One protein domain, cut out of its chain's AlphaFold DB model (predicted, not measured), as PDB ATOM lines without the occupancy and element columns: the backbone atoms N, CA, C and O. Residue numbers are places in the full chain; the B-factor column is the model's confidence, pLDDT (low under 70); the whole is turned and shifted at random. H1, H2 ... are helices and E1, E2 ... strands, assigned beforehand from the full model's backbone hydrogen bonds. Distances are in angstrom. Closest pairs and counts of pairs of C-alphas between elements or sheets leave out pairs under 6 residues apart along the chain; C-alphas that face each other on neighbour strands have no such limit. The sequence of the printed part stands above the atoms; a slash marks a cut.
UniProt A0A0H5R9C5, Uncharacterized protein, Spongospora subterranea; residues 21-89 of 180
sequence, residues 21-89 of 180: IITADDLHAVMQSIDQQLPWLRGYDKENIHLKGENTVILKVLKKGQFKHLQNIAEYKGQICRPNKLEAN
ATOM      1  N   ILE A  21      38.650 -24.957  50.433       87.12
ATOM      2  CA  ILE A  21      39.258 -24.072  49.448       87.12
ATOM      3  C   ILE A  21      40.766 -24.265  49.562       87.12
ATOM      4  O   ILE A  21      41.364 -23.888  50.573       87.12
ATOM      5  N   ILE A  22      41.366 -24.848  48.533       89.56
ATOM      6  CA  ILE A  22      42.804 -25.088  48.453       89.56
ATOM      7  C   ILE A  22      43.386 -24.076  47.474       89.56
ATOM      8  O   ILE A  22      42.961 -24.018  46.321       89.56
ATOM      9  N   THR A  23      44.344 -23.285  47.939       88.56
ATOM     10  CA  THR A  23      45.113 -22.343  47.128       88.56
ATOM     11  C   THR A  23      46.554 -22.825  47.081       88.56
ATOM     12  O   THR A  23      47.145 -23.072  48.137       88.56
ATOM     13  N   ALA A  24      47.089 -22.980  45.872       88.19
ATOM     14  CA  ALA A  24      48.428 -23.498  45.663       88.19
ATOM     15  C   ALA A  24      49.161 -22.831  44.501       88.19
ATOM     16  O   ALA A  24      48.530 -22.484  43.506       88.19
ATOM     17  N   ASP A  25      50.485 -22.715  44.622       84.06
ATOM     18  CA  ASP A  25      51.349 -22.180  43.558       84.06
ATOM     19  C   ASP A  25      51.388 -23.108  42.334       84.06
ATOM     20  O   ASP A  25      51.359 -22.648  41.197       84.06
ATOM     21  N   ASP A  26      51.403 -24.423  42.577       85.62
ATOM     22  CA  ASP A  26      51.242 -25.467  41.563       85.62
ATOM     23  C   ASP A  26      50.043 -26.346  41.933       85.62
ATOM     24  O   ASP A  26      50.136 -27.325  42.686       85.62
ATOM     25  N   LEU A  27      48.877 -25.967  41.406       85.19
ATOM     26  CA  LEU A  27      47.631 -26.676  41.663       85.19
ATOM     27  C   LEU A  27      47.669 -28.115  41.131       85.19
ATOM     28  O   LEU A  27      47.065 -29.006  41.733       85.19
ATOM     29  N   HIS A  28      48.380 -28.365  40.029       84.25
ATOM     30  CA  HIS A  28      48.417 -29.680  39.404       84.25
ATOM     31  C   HIS A  28      49.182 -30.682  40.273       84.25
ATOM     32  O   HIS A  28      48.660 -31.760  40.567       84.25
ATOM     33  N   ALA A  29      50.361 -30.299  40.772       83.81
ATOM     34  CA  ALA A  29      51.153 -31.136  41.672       83.81
ATOM     35  C   ALA A  29      50.408 -31.457  42.979       83.81
ATOM     36  O   ALA A  29      50.469 -32.584  43.489       83.81
ATOM     37  N   VAL A  30      49.671 -30.484  43.523       84.94
ATOM     38  CA  VAL A  30      48.865 -30.679  44.735       84.94
ATOM     39  C   VAL A  30      47.706 -31.624  44.468       84.94
ATOM     40  O   VAL A  30      47.544 -32.597  45.200       84.94
ATOM     41  N   MET A  31      46.932 -31.395  43.407       84.88
ATOM     42  CA  MET A  31      45.793 -32.249  43.068       84.88
ATOM     43  C   MET A  31      46.221 -33.679  42.741       84.88
ATOM     44  O   MET A  31      45.557 -34.618  43.175       84.88
ATOM     45  N   GLN A  32      47.364 -33.864  42.075       85.31
ATOM     46  CA  GLN A  32      47.937 -35.189  41.846       85.31
ATOM     47  C   GLN A  32      48.298 -35.882  43.169       85.31
ATOM     48  O   GLN A  32      48.012 -37.065  43.353       85.31
ATOM     49  N   SER A  33      48.878 -35.149  44.124       82.88
ATOM     50  CA  SER A  33      49.183 -35.679  45.458       82.88
ATOM     51  C   SER A  33      47.918 -36.034  46.245       82.88
ATOM     52  O   SER A  33      47.905 -37.034  46.961       82.88
ATOM     53  N   ILE A  34      46.864 -35.224  46.131       84.75
ATOM     54  CA  ILE A  34      45.572 -35.478  46.775       84.75
ATOM     55  C   ILE A  34      44.932 -36.737  46.174       84.75
ATOM     56  O   ILE A  34      44.520 -37.611  46.931       84.75
ATOM     57  N   ASP A  35      44.907 -36.884  44.849       85.00
ATOM     58  CA  ASP A  35      44.328 -38.056  44.170       85.00
ATOM     59  C   ASP A  35      45.073 -39.367  44.497       85.00
ATOM     60  O   ASP A  35      44.466 -40.428  44.668       85.00
ATOM     61  N   GLN A  36      46.395 -39.299  44.668       83.56
ATOM     62  CA  GLN A  36      47.201 -40.450  45.085       83.56
ATOM     63  C   GLN A  36      46.941 -40.866  46.538       83.56
ATOM     64  O   GLN A  36      46.932 -42.060  46.839       83.56
ATOM     65  N   GLN A  37      46.757 -39.899  47.439       80.44
ATOM     66  CA  GLN A  37      46.686 -40.151  48.881       80.44
ATOM     67  C   GLN A  37      45.259 -40.286  49.424       80.44
ATOM     68  O   GLN A  37      45.087 -40.841  50.510       80.44
ATOM     69  N   LEU A  38      44.239 -39.808  48.702       84.56
ATOM     70  CA  LEU A  38      42.836 -39.833  49.127       84.56
ATOM     71  C   LEU A  38      41.995 -40.743  48.220       84.56
ATOM     72  O   LEU A  38      41.366 -40.263  47.278       84.56
ATOM     73  N   PRO A  39      41.883 -42.051  48.534       81.88
ATOM     74  CA  PRO A  39      41.117 -43.004  47.725       81.88
ATOM     75  C   PRO A  39      39.658 -42.602  47.484       81.88
ATOM     76  O   PRO A  39      39.082 -42.946  46.455       81.88
ATOM     77  N   TRP A  40      39.056 -41.864  48.422       82.88
ATOM     78  CA  TRP A  40      37.671 -41.405  48.321       82.88
ATOM     79  C   TRP A  40      37.466 -40.310  47.267       82.88
ATOM     80  O   TRP A  40      36.332 -40.117  46.834       82.88
ATOM     81  N   LEU A  41      38.526 -39.623  46.825       84.56
ATOM     82  CA  LEU A  41      38.427 -38.587  45.796       84.56
ATOM     83  C   LEU A  41      38.050 -39.175  44.425       84.56
ATOM     84  O   LEU A  41      37.361 -38.530  43.642       84.56
ATOM     85  N   ARG A  42      38.425 -40.432  44.155       80.56
ATOM     86  CA  ARG A  42      38.134 -41.117  42.882       80.56
ATOM     87  C   ARG A  42      36.640 -41.299  42.620       80.56
ATOM     88  O   ARG A  42      36.221 -41.327  41.469       80.56
ATOM     89  N   GLY A  43      35.859 -41.453  43.688       79.81
ATOM     90  CA  GLY A  43      34.399 -41.554  43.643       79.81
ATOM     91  C   GLY A  43      33.696 -40.242  43.986       79.81
ATOM     92  O   GLY A  43      32.521 -40.269  44.338       79.81
ATOM     93  N   TYR A  44      34.419 -39.121  43.978       85.38
ATOM     94  CA  TYR A  44      33.868 -37.814  44.300       85.38
ATOM     95  C   TYR A  44      33.175 -37.207  43.083       85.38
ATOM     96  O   TYR A  44      33.723 -37.219  41.979       85.38
ATOM     97  N   ASP A  45      31.987 -36.644  43.288       84.50
ATOM     98  CA  ASP A  45      31.233 -36.016  42.208       84.50
ATOM     99  C   ASP A  45      32.003 -34.813  41.662       84.50
ATOM    100  O   ASP A  45      32.272 -33.841  42.372       84.50
ATOM    101  N   LYS A  46      32.347 -34.868  40.373       83.81
ATOM    102  CA  LYS A  46      33.125 -33.812  39.708       83.81
ATOM    103  C   LYS A  46      32.407 -32.462  39.718       83.81
ATOM    104  O   LYS A  46      33.067 -31.432  39.722       83.81
ATOM    105  N   GLU A  47      31.077 -32.468  39.779       84.38
ATOM    106  CA  GLU A  47      30.244 -31.262  39.887       84.38
ATOM    107  C   GLU A  47      30.500 -30.472  41.179       84.38
ATOM    108  O   GLU A  47      30.318 -29.257  41.215       84.38
ATOM    109  N   ASN A  48      30.982 -31.149  42.226       84.56
ATOM    110  CA  ASN A  48      31.321 -30.539  43.507       84.56
ATOM    111  C   ASN A  48      32.746 -29.962  43.548       84.56
ATOM    112  O   ASN A  48      33.166 -29.445  44.588       84.56
ATOM    113  N   ILE A  49      33.497 -30.060  42.446       88.12
ATOM    114  CA  ILE A  49      34.851 -29.528  42.306       88.12
ATOM    115  C   ILE A  49      34.786 -28.292  41.410       88.12
ATOM    116  O   ILE A  49      34.504 -28.377  40.218       88.12
ATOM    117  N   HIS A  50      35.085 -27.126  41.976       88.12
ATOM    118  CA  HIS A  50      35.119 -25.870  41.238       88.12
ATOM    119  C   HIS A  50      36.534 -25.307  41.201       88.12
ATOM    120  O   HIS A  50      37.138 -25.044  42.240       88.12
ATOM    121  N   LEU A  51      37.044 -25.069  39.998       86.81
ATOM    122  CA  LEU A  51      38.293 -24.345  39.794       86.81
ATOM    123  C   LEU A  51      38.002 -22.844  39.783       86.81
ATOM    124  O   LEU A  51      37.075 -22.386  39.114       86.81
ATOM    125  N   LYS A  52      38.780 -22.076  40.545       85.00
ATOM    126  CA  LYS A  52      38.676 -20.618  40.604       85.00
ATOM    127  C   LYS A  52      40.026 -20.003  40.255       85.00
ATOM    128  O   LYS A  52      40.888 -19.858  41.115       85.00
ATOM    129  N   GLY A  53      40.173 -19.598  38.997       81.00
ATOM    130  CA  GLY A  53      41.462 -19.162  38.461       81.00
ATOM    131  C   GLY A  53      42.448 -20.326  38.337       81.00
ATOM    132  O   GLY A  53      42.047 -21.487  38.377       81.00
ATOM    133  N   GLU A  54      43.731 -20.004  38.194       80.50
ATOM    134  CA  GLU A  54      44.789 -20.997  37.948       80.50
ATOM    135  C   GLU A  54      45.243 -21.713  39.231       80.50
ATOM    136  O   GLU A  54      45.594 -22.889  39.205       80.50
ATOM    137  N   ASN A  55      45.140 -21.032  40.376       88.56
ATOM    138  CA  ASN A  55      45.819 -21.434  41.611       88.56
ATOM    139  C   ASN A  55      44.860 -21.831  42.738       88.56
ATOM    140  O   ASN A  55      45.256 -21.876  43.900       88.56
ATOM    141  N   THR A  56      43.564 -22.024  42.474       89.06
ATOM    142  CA  THR A  56      42.597 -22.354  43.535       89.06
ATOM    143  C   THR A  56      41.561 -23.377  43.091       89.06
ATOM    144  O   THR A  56      40.923 -23.234  42.049       89.06
ATOM    145  N   VAL A  57      41.335 -24.375  43.944       91.25
ATOM    146  CA  VAL A  57      40.271 -25.374  43.813       91.25
ATOM    147  C   VAL A  57      39.369 -25.343  45.040       91.25
ATOM    148  O   VAL A  57      39.817 -25.147  46.169       91.25
ATOM    149  N   ILE A  58      38.076 -25.525  44.810       88.69
ATOM    150  CA  ILE A  58      37.040 -25.557  45.832       88.69
ATOM    151  C   ILE A  58      36.352 -26.915  45.749       88.69
ATOM    152  O   ILE A  58      35.786 -27.250  44.712       88.69
ATOM    153  N   LEU A  59      36.383 -27.680  46.836       89.69
ATOM    154  CA  LEU A  59      35.669 -28.945  46.978       89.69
ATOM    155  C   LEU A  59      34.495 -28.740  47.937       89.69
ATOM    156  O   LEU A  59      34.716 -28.390  49.095       89.69
ATOM    157  N   LYS A  60      33.262 -28.944  47.464       86.56
ATOM    158  CA  LYS A  60      32.010 -28.769  48.229       86.56
ATOM    159  C   LYS A  60      31.365 -30.098  48.598       86.56
ATOM    160  O   LYS A  60      31.562 -31.070  47.894       86.56
ATOM    161  N   VAL A  61      30.501 -30.124  49.612       83.69
ATOM    162  CA  VAL A  61      29.795 -31.335  50.088       83.69
ATOM    163  C   VAL A  61      30.758 -32.389  50.660       83.69
ATOM    164  O   VAL A  61      30.575 -33.599  50.526       83.69
ATOM    165  N   LEU A  62      31.803 -31.924  51.344       83.44
ATOM    166  CA  LEU A  62      32.735 -32.793  52.048       83.44
ATOM    167  C   LEU A  62      32.029 -33.520  53.197       83.44
ATOM    168  O   LEU A  62      31.339 -32.930  54.031       83.44
ATOM    169  N   LYS A  63      32.237 -34.833  53.254       82.12
ATOM    170  CA  LYS A  63      31.793 -35.688  54.354       82.12
ATOM    171  C   LYS A  63      32.713 -35.508  55.563       82.12
ATOM    172  O   LYS A  63      33.840 -35.019  55.469       82.12
ATOM    173  N   LYS A  64      32.231 -35.956  56.722       75.81
ATOM    174  CA  LYS A  64      32.956 -35.902  57.999       75.81
ATOM    175  C   LYS A  64      34.409 -36.374  57.858       75.81
ATOM    176  O   LYS A  64      34.668 -37.462  57.347       75.81
ATOM    177  N   GLY A  65      35.349 -35.551  58.324       72.12
ATOM    178  CA  GLY A  65      36.782 -35.849  58.315       72.12
ATOM    179  C   GLY A  65      37.508 -35.582  56.993       72.12
ATOM    180  O   GLY A  65      38.728 -35.453  57.014       72.12
ATOM    181  N   GLN A  66      36.805 -35.442  55.862       83.75
ATOM    182  CA  GLN A  66      37.439 -35.264  54.548       83.75
ATOM    183  C   GLN A  66      38.176 -33.930  54.426       83.75
ATOM    184  O   GLN A  66      39.296 -33.893  53.918       83.75
ATOM    185  N   PHE A  67      37.601 -32.850  54.972       84.50
ATOM    186  CA  PHE A  67      38.273 -31.553  55.039       84.50
ATOM    187  C   PHE A  67      39.651 -31.665  55.692       84.50
ATOM    188  O   PHE A  67      40.631 -31.122  55.188       84.50
ATOM    189  N   LYS A  68      39.749 -32.390  56.813       79.88
ATOM    190  CA  LYS A  68      41.005 -32.487  57.555       79.88
ATOM    191  C   LYS A  68      42.079 -33.222  56.753       79.88
ATOM    192  O   LYS A  68      43.255 -32.895  56.880       79.88
ATOM    193  N   HIS A  69      41.692 -34.175  55.904       82.19
ATOM    194  CA  HIS A  69      42.648 -34.875  55.040       82.19
ATOM    195  C   HIS A  69      43.197 -33.944  53.971       82.19
ATOM    196  O   HIS A  69      44.410 -33.883  53.786       82.19
ATOM    197  N   LEU A  70      42.306 -33.190  53.321       86.44
ATOM    198  CA  LEU A  70      42.688 -32.172  52.344       86.44
ATOM    199  C   LEU A  70      43.627 -31.146  52.979       86.44
ATOM    200  O   LEU A  70      44.675 -30.839  52.415       86.44
ATOM    201  N   GLN A  71      43.293 -30.695  54.190       84.25
ATOM    202  CA  GLN A  71      44.114 -29.758  54.941       84.25
ATOM    203  C   GLN A  71      45.517 -30.307  55.212       84.25
ATOM    204  O   GLN A  71      46.494 -29.645  54.883       84.25
ATOM    205  N   ASN A  72      45.627 -31.516  55.765       81.50
ATOM    206  CA  ASN A  72      46.923 -32.092  56.124       81.50
ATOM    207  C   ASN A  72      47.837 -32.281  54.899       81.50
ATOM    208  O   ASN A  72      49.037 -32.038  54.991       81.50
ATOM    209  N   ILE A  73      47.284 -32.703  53.753       84.50
ATOM    210  CA  ILE A  73      48.066 -32.893  52.520       84.50
ATOM    211  C   ILE A  73      48.515 -31.548  51.947       84.50
ATOM    212  O   ILE A  73      49.679 -31.408  51.569       84.50
ATOM    213  N   ALA A  74      47.615 -30.562  51.898       81.62
ATOM    214  CA  ALA A  74      47.946 -29.224  51.422       81.62
ATOM    215  C   ALA A  74      49.033 -28.579  52.297       81.62
ATOM    216  O   ALA A  74      50.046 -28.125  51.772       81.62
ATOM    217  N   GLU A  75      48.882 -28.629  53.623       78.88
ATOM    218  CA  GLU A  75      49.856 -28.082  54.577       78.88
ATOM    219  C   GLU A  75      51.216 -28.792  54.484       78.88
ATOM    220  O   GLU A  75      52.251 -28.128  54.495       78.88
ATOM    221  N   TYR A  76      51.243 -30.119  54.304       78.56
ATOM    222  CA  TYR A  76      52.490 -30.870  54.094       78.56
ATOM    223  C   TYR A  76      53.256 -30.417  52.840       78.56
ATOM    224  O   TYR A  76      54.484 -30.471  52.799       78.56
ATOM    225  N   LYS A  77      52.541 -29.947  51.813       79.56
ATOM    226  CA  LYS A  77      53.114 -29.385  50.581       79.56
ATOM    227  C   LYS A  77      53.390 -27.877  50.670       79.56
ATOM    228  O   LYS A  77      53.749 -27.277  49.659       79.56
ATOM    229  N   GLY A  78      53.216 -27.271  51.846       75.38
ATOM    230  CA  GLY A  78      53.397 -25.834  52.064       75.38
ATOM    231  C   GLY A  78      52.283 -24.967  51.472       75.38
ATOM    232  O   GLY A  78      52.502 -23.785  51.241       75.38
ATOM    233  N   GLN A  79      51.109 -25.540  51.204       86.31
ATOM    234  CA  GLN A  79      49.992 -24.879  50.528       86.31
ATOM    235  C   GLN A  79      48.862 -24.543  51.502       86.31
ATOM    236  O   GLN A  79      48.783 -25.072  52.613       86.31
ATOM    237  N   ILE A  80      47.951 -23.665  51.077       81.38
ATOM    238  CA  ILE A  80      46.878 -23.161  51.936       81.38
ATOM    239  C   ILE A  80      45.603 -23.963  51.685       81.38
ATOM    240  O   ILE A  80      45.070 -23.954  50.581       81.38
ATOM    241  N   CYS A  81      45.053 -24.587  52.727       84.12
ATOM    242  CA  CYS A  81      43.711 -25.169  52.709       84.12
ATOM    243  C   CYS A  81      42.859 -24.538  53.808       84.12
ATOM    244  O   CYS A  81      43.171 -24.638  54.995       84.12
ATOM    245  N   ARG A  82      41.761 -23.892  53.420       79.75
ATOM    246  CA  ARG A  82      40.860 -23.178  54.332       79.75
ATOM    247  C   ARG A  82      39.402 -23.554  54.076       79.75
ATOM    248  O   ARG A  82      39.063 -23.865  52.938       79.75
ATOM    249  N   PRO A  83      38.521 -23.510  55.086       74.75
ATOM    250  CA  PRO A  83      37.094 -23.682  54.852       74.75
ATOM    251  C   PRO A  83      36.494 -22.432  54.184       74.75
ATOM    252  O   PRO A  83      37.148 -21.385  54.069       74.75
ATOM    253  N   ASN A  84      35.238 -22.522  53.743       71.12
ATOM    254  CA  ASN A  84      34.503 -21.359  53.238       71.12
ATOM    255  C   ASN A  84      34.380 -20.275  54.329       71.12
ATOM    256  O   ASN A  84      34.371 -20.586  55.514       71.12
ATOM    257  N   LYS A  85      34.252 -18.995  53.953       55.62
ATOM    258  CA  LYS A  85      34.119 -17.851  54.877       55.62
ATOM    259  C   LYS A  85      33.018 -18.050  55.928       55.62
ATOM    260  O   LYS A  85      33.223 -17.681  57.077       55.62
ATOM    261  N   LEU A  86      31.882 -18.645  55.554       51.72
ATOM    262  CA  LEU A  86      30.772 -18.924  56.479       51.72
ATOM    263  C   LEU A  86      31.140 -19.971  57.540       51.72
ATOM    264  O   LEU A  86      30.727 -19.861  58.687       51.72
ATOM    265  N   GLU A  87      31.952 -20.955  57.165       51.12
ATOM    266  CA  GLU A  87      32.414 -22.031  58.042       51.12
ATOM    267  C   GLU A  87      33.680 -21.643  58.833       51.12
ATOM    268  O   GLU A  87      33.883 -22.087  59.964       51.12
ATOM    269  N   ALA A  88      34.518 -20.770  58.266       49.28
ATOM    270  CA  ALA A  88      35.666 -20.145  58.921       49.28
ATOM    271  C   ALA A  88      35.227 -19.217  60.065       49.28
ATOM    272  O   ALA A  88      35.864 -19.186  61.118       49.28
ATOM    273  N   ASN A  89      34.108 -18.518  59.864       50.38
ATOM    274  CA  ASN A  89      33.451 -17.658  60.844       50.38
ATOM    275  C   ASN A  89      32.345 -18.399  61.600       50.38
ATOM    276  O   ASN A  89      31.331 -17.796  61.947       50.38
TER     277      ASN A  89
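This is residues 21 to 89 of the 180 residues of an uncharacterized protein of Spongospora subterranea (UniProt A0A0H5R9C5). A small twisted sheet of four antiparallel strands forms a wall, with H3 packed along one face over E4 and E1. H1 starts at the sheet and runs away from it, crossing H3 steeply, with the short H2 near its far end; the short H4 follows E4 at the end of the printed part. The printed part has 69 residues, with four named helices and four named strands in the order E1, H1, H2, E2, E3, H3, E4, H4; the sheet's order is E2, E3, E1, E4, and the class is mixed, helices and strands. The whole is compact, with a radius of gyration of the C-alphas of 11.1 A, and rounded, spanning 27 by 25 by 21 A.

In the sheet, E2 is residues 49 to 51, E3 residues 56 to 60, 13.2 A long, E1 residues 21 to 23, and E4 residues 80 to 83, 10.2 A long. E1 begins at C-alpha 21 (39.258, -24.072, 49.448). H3, residues 66 to 76, is 15.7 A long and begins at C-alpha 66 (37.439, -35.264, 54.548). H1, residues 27 to 37, is 15.3 A long. H2 is residues 39 to 43, and H4 residues 85 to 88, ending at C-alpha 88 (35.666, -20.145, 58.921).

E2 and E3 are a hairpin, with N 50 and O 58 2.8 A apart, within hydrogen-bond range. E3 and E1 are antiparallel at 165 degrees, with N 22 and O 57 at 2.8 A. E1 and E4 are antiparallel at 163 degrees, with N 21 and O 82 at 2.8 A. H3 on one face of the sheet makes two layers, helix over strands; its height over the sheet is 8.7 A, and it runs along the strands, at 16 degrees to E4 on the local plane. The closest C-alphas of H3 and E4 are those of Gln 71 and Cys 81, 5.1 A apart. E1, H1 H2, E2 and E3, H3, E4 are split strand-helix-strand units, two strands running the same way with another strand between them; both crossovers are right-handed. H1 only grazes the sheet, with residues 27 to 31. H1 and H3 touch at a steep tilt of 60 degrees, opposite ways; their closest C-alphas, of Ile 34 and Ile 73, are 6.8 A apart. H1 and H2 only just touch, only at the corner, with 3 pairs of C-alphas within 8 A; the closest are those of Asp 35 and Leu 41, 6.1 A apart. H2 and H4 are not on the sheet, and H4 touches no helix. In H1 and H3 every O i to N i+4 pair is within hydrogen-bond range; H2 has 0 of 1, but 2 of 2 O i to N i+3 pairs, and H4 is too short for an O i to N i+4 pair.

The two C-alphas farthest apart, of Gln 36 and Asn 89, are 30.9 A apart. The printed part has no cut, and the links between its named elements are tight. The mean pLDDT of the printed part is 81.2; residues 85 to 89 are under 70.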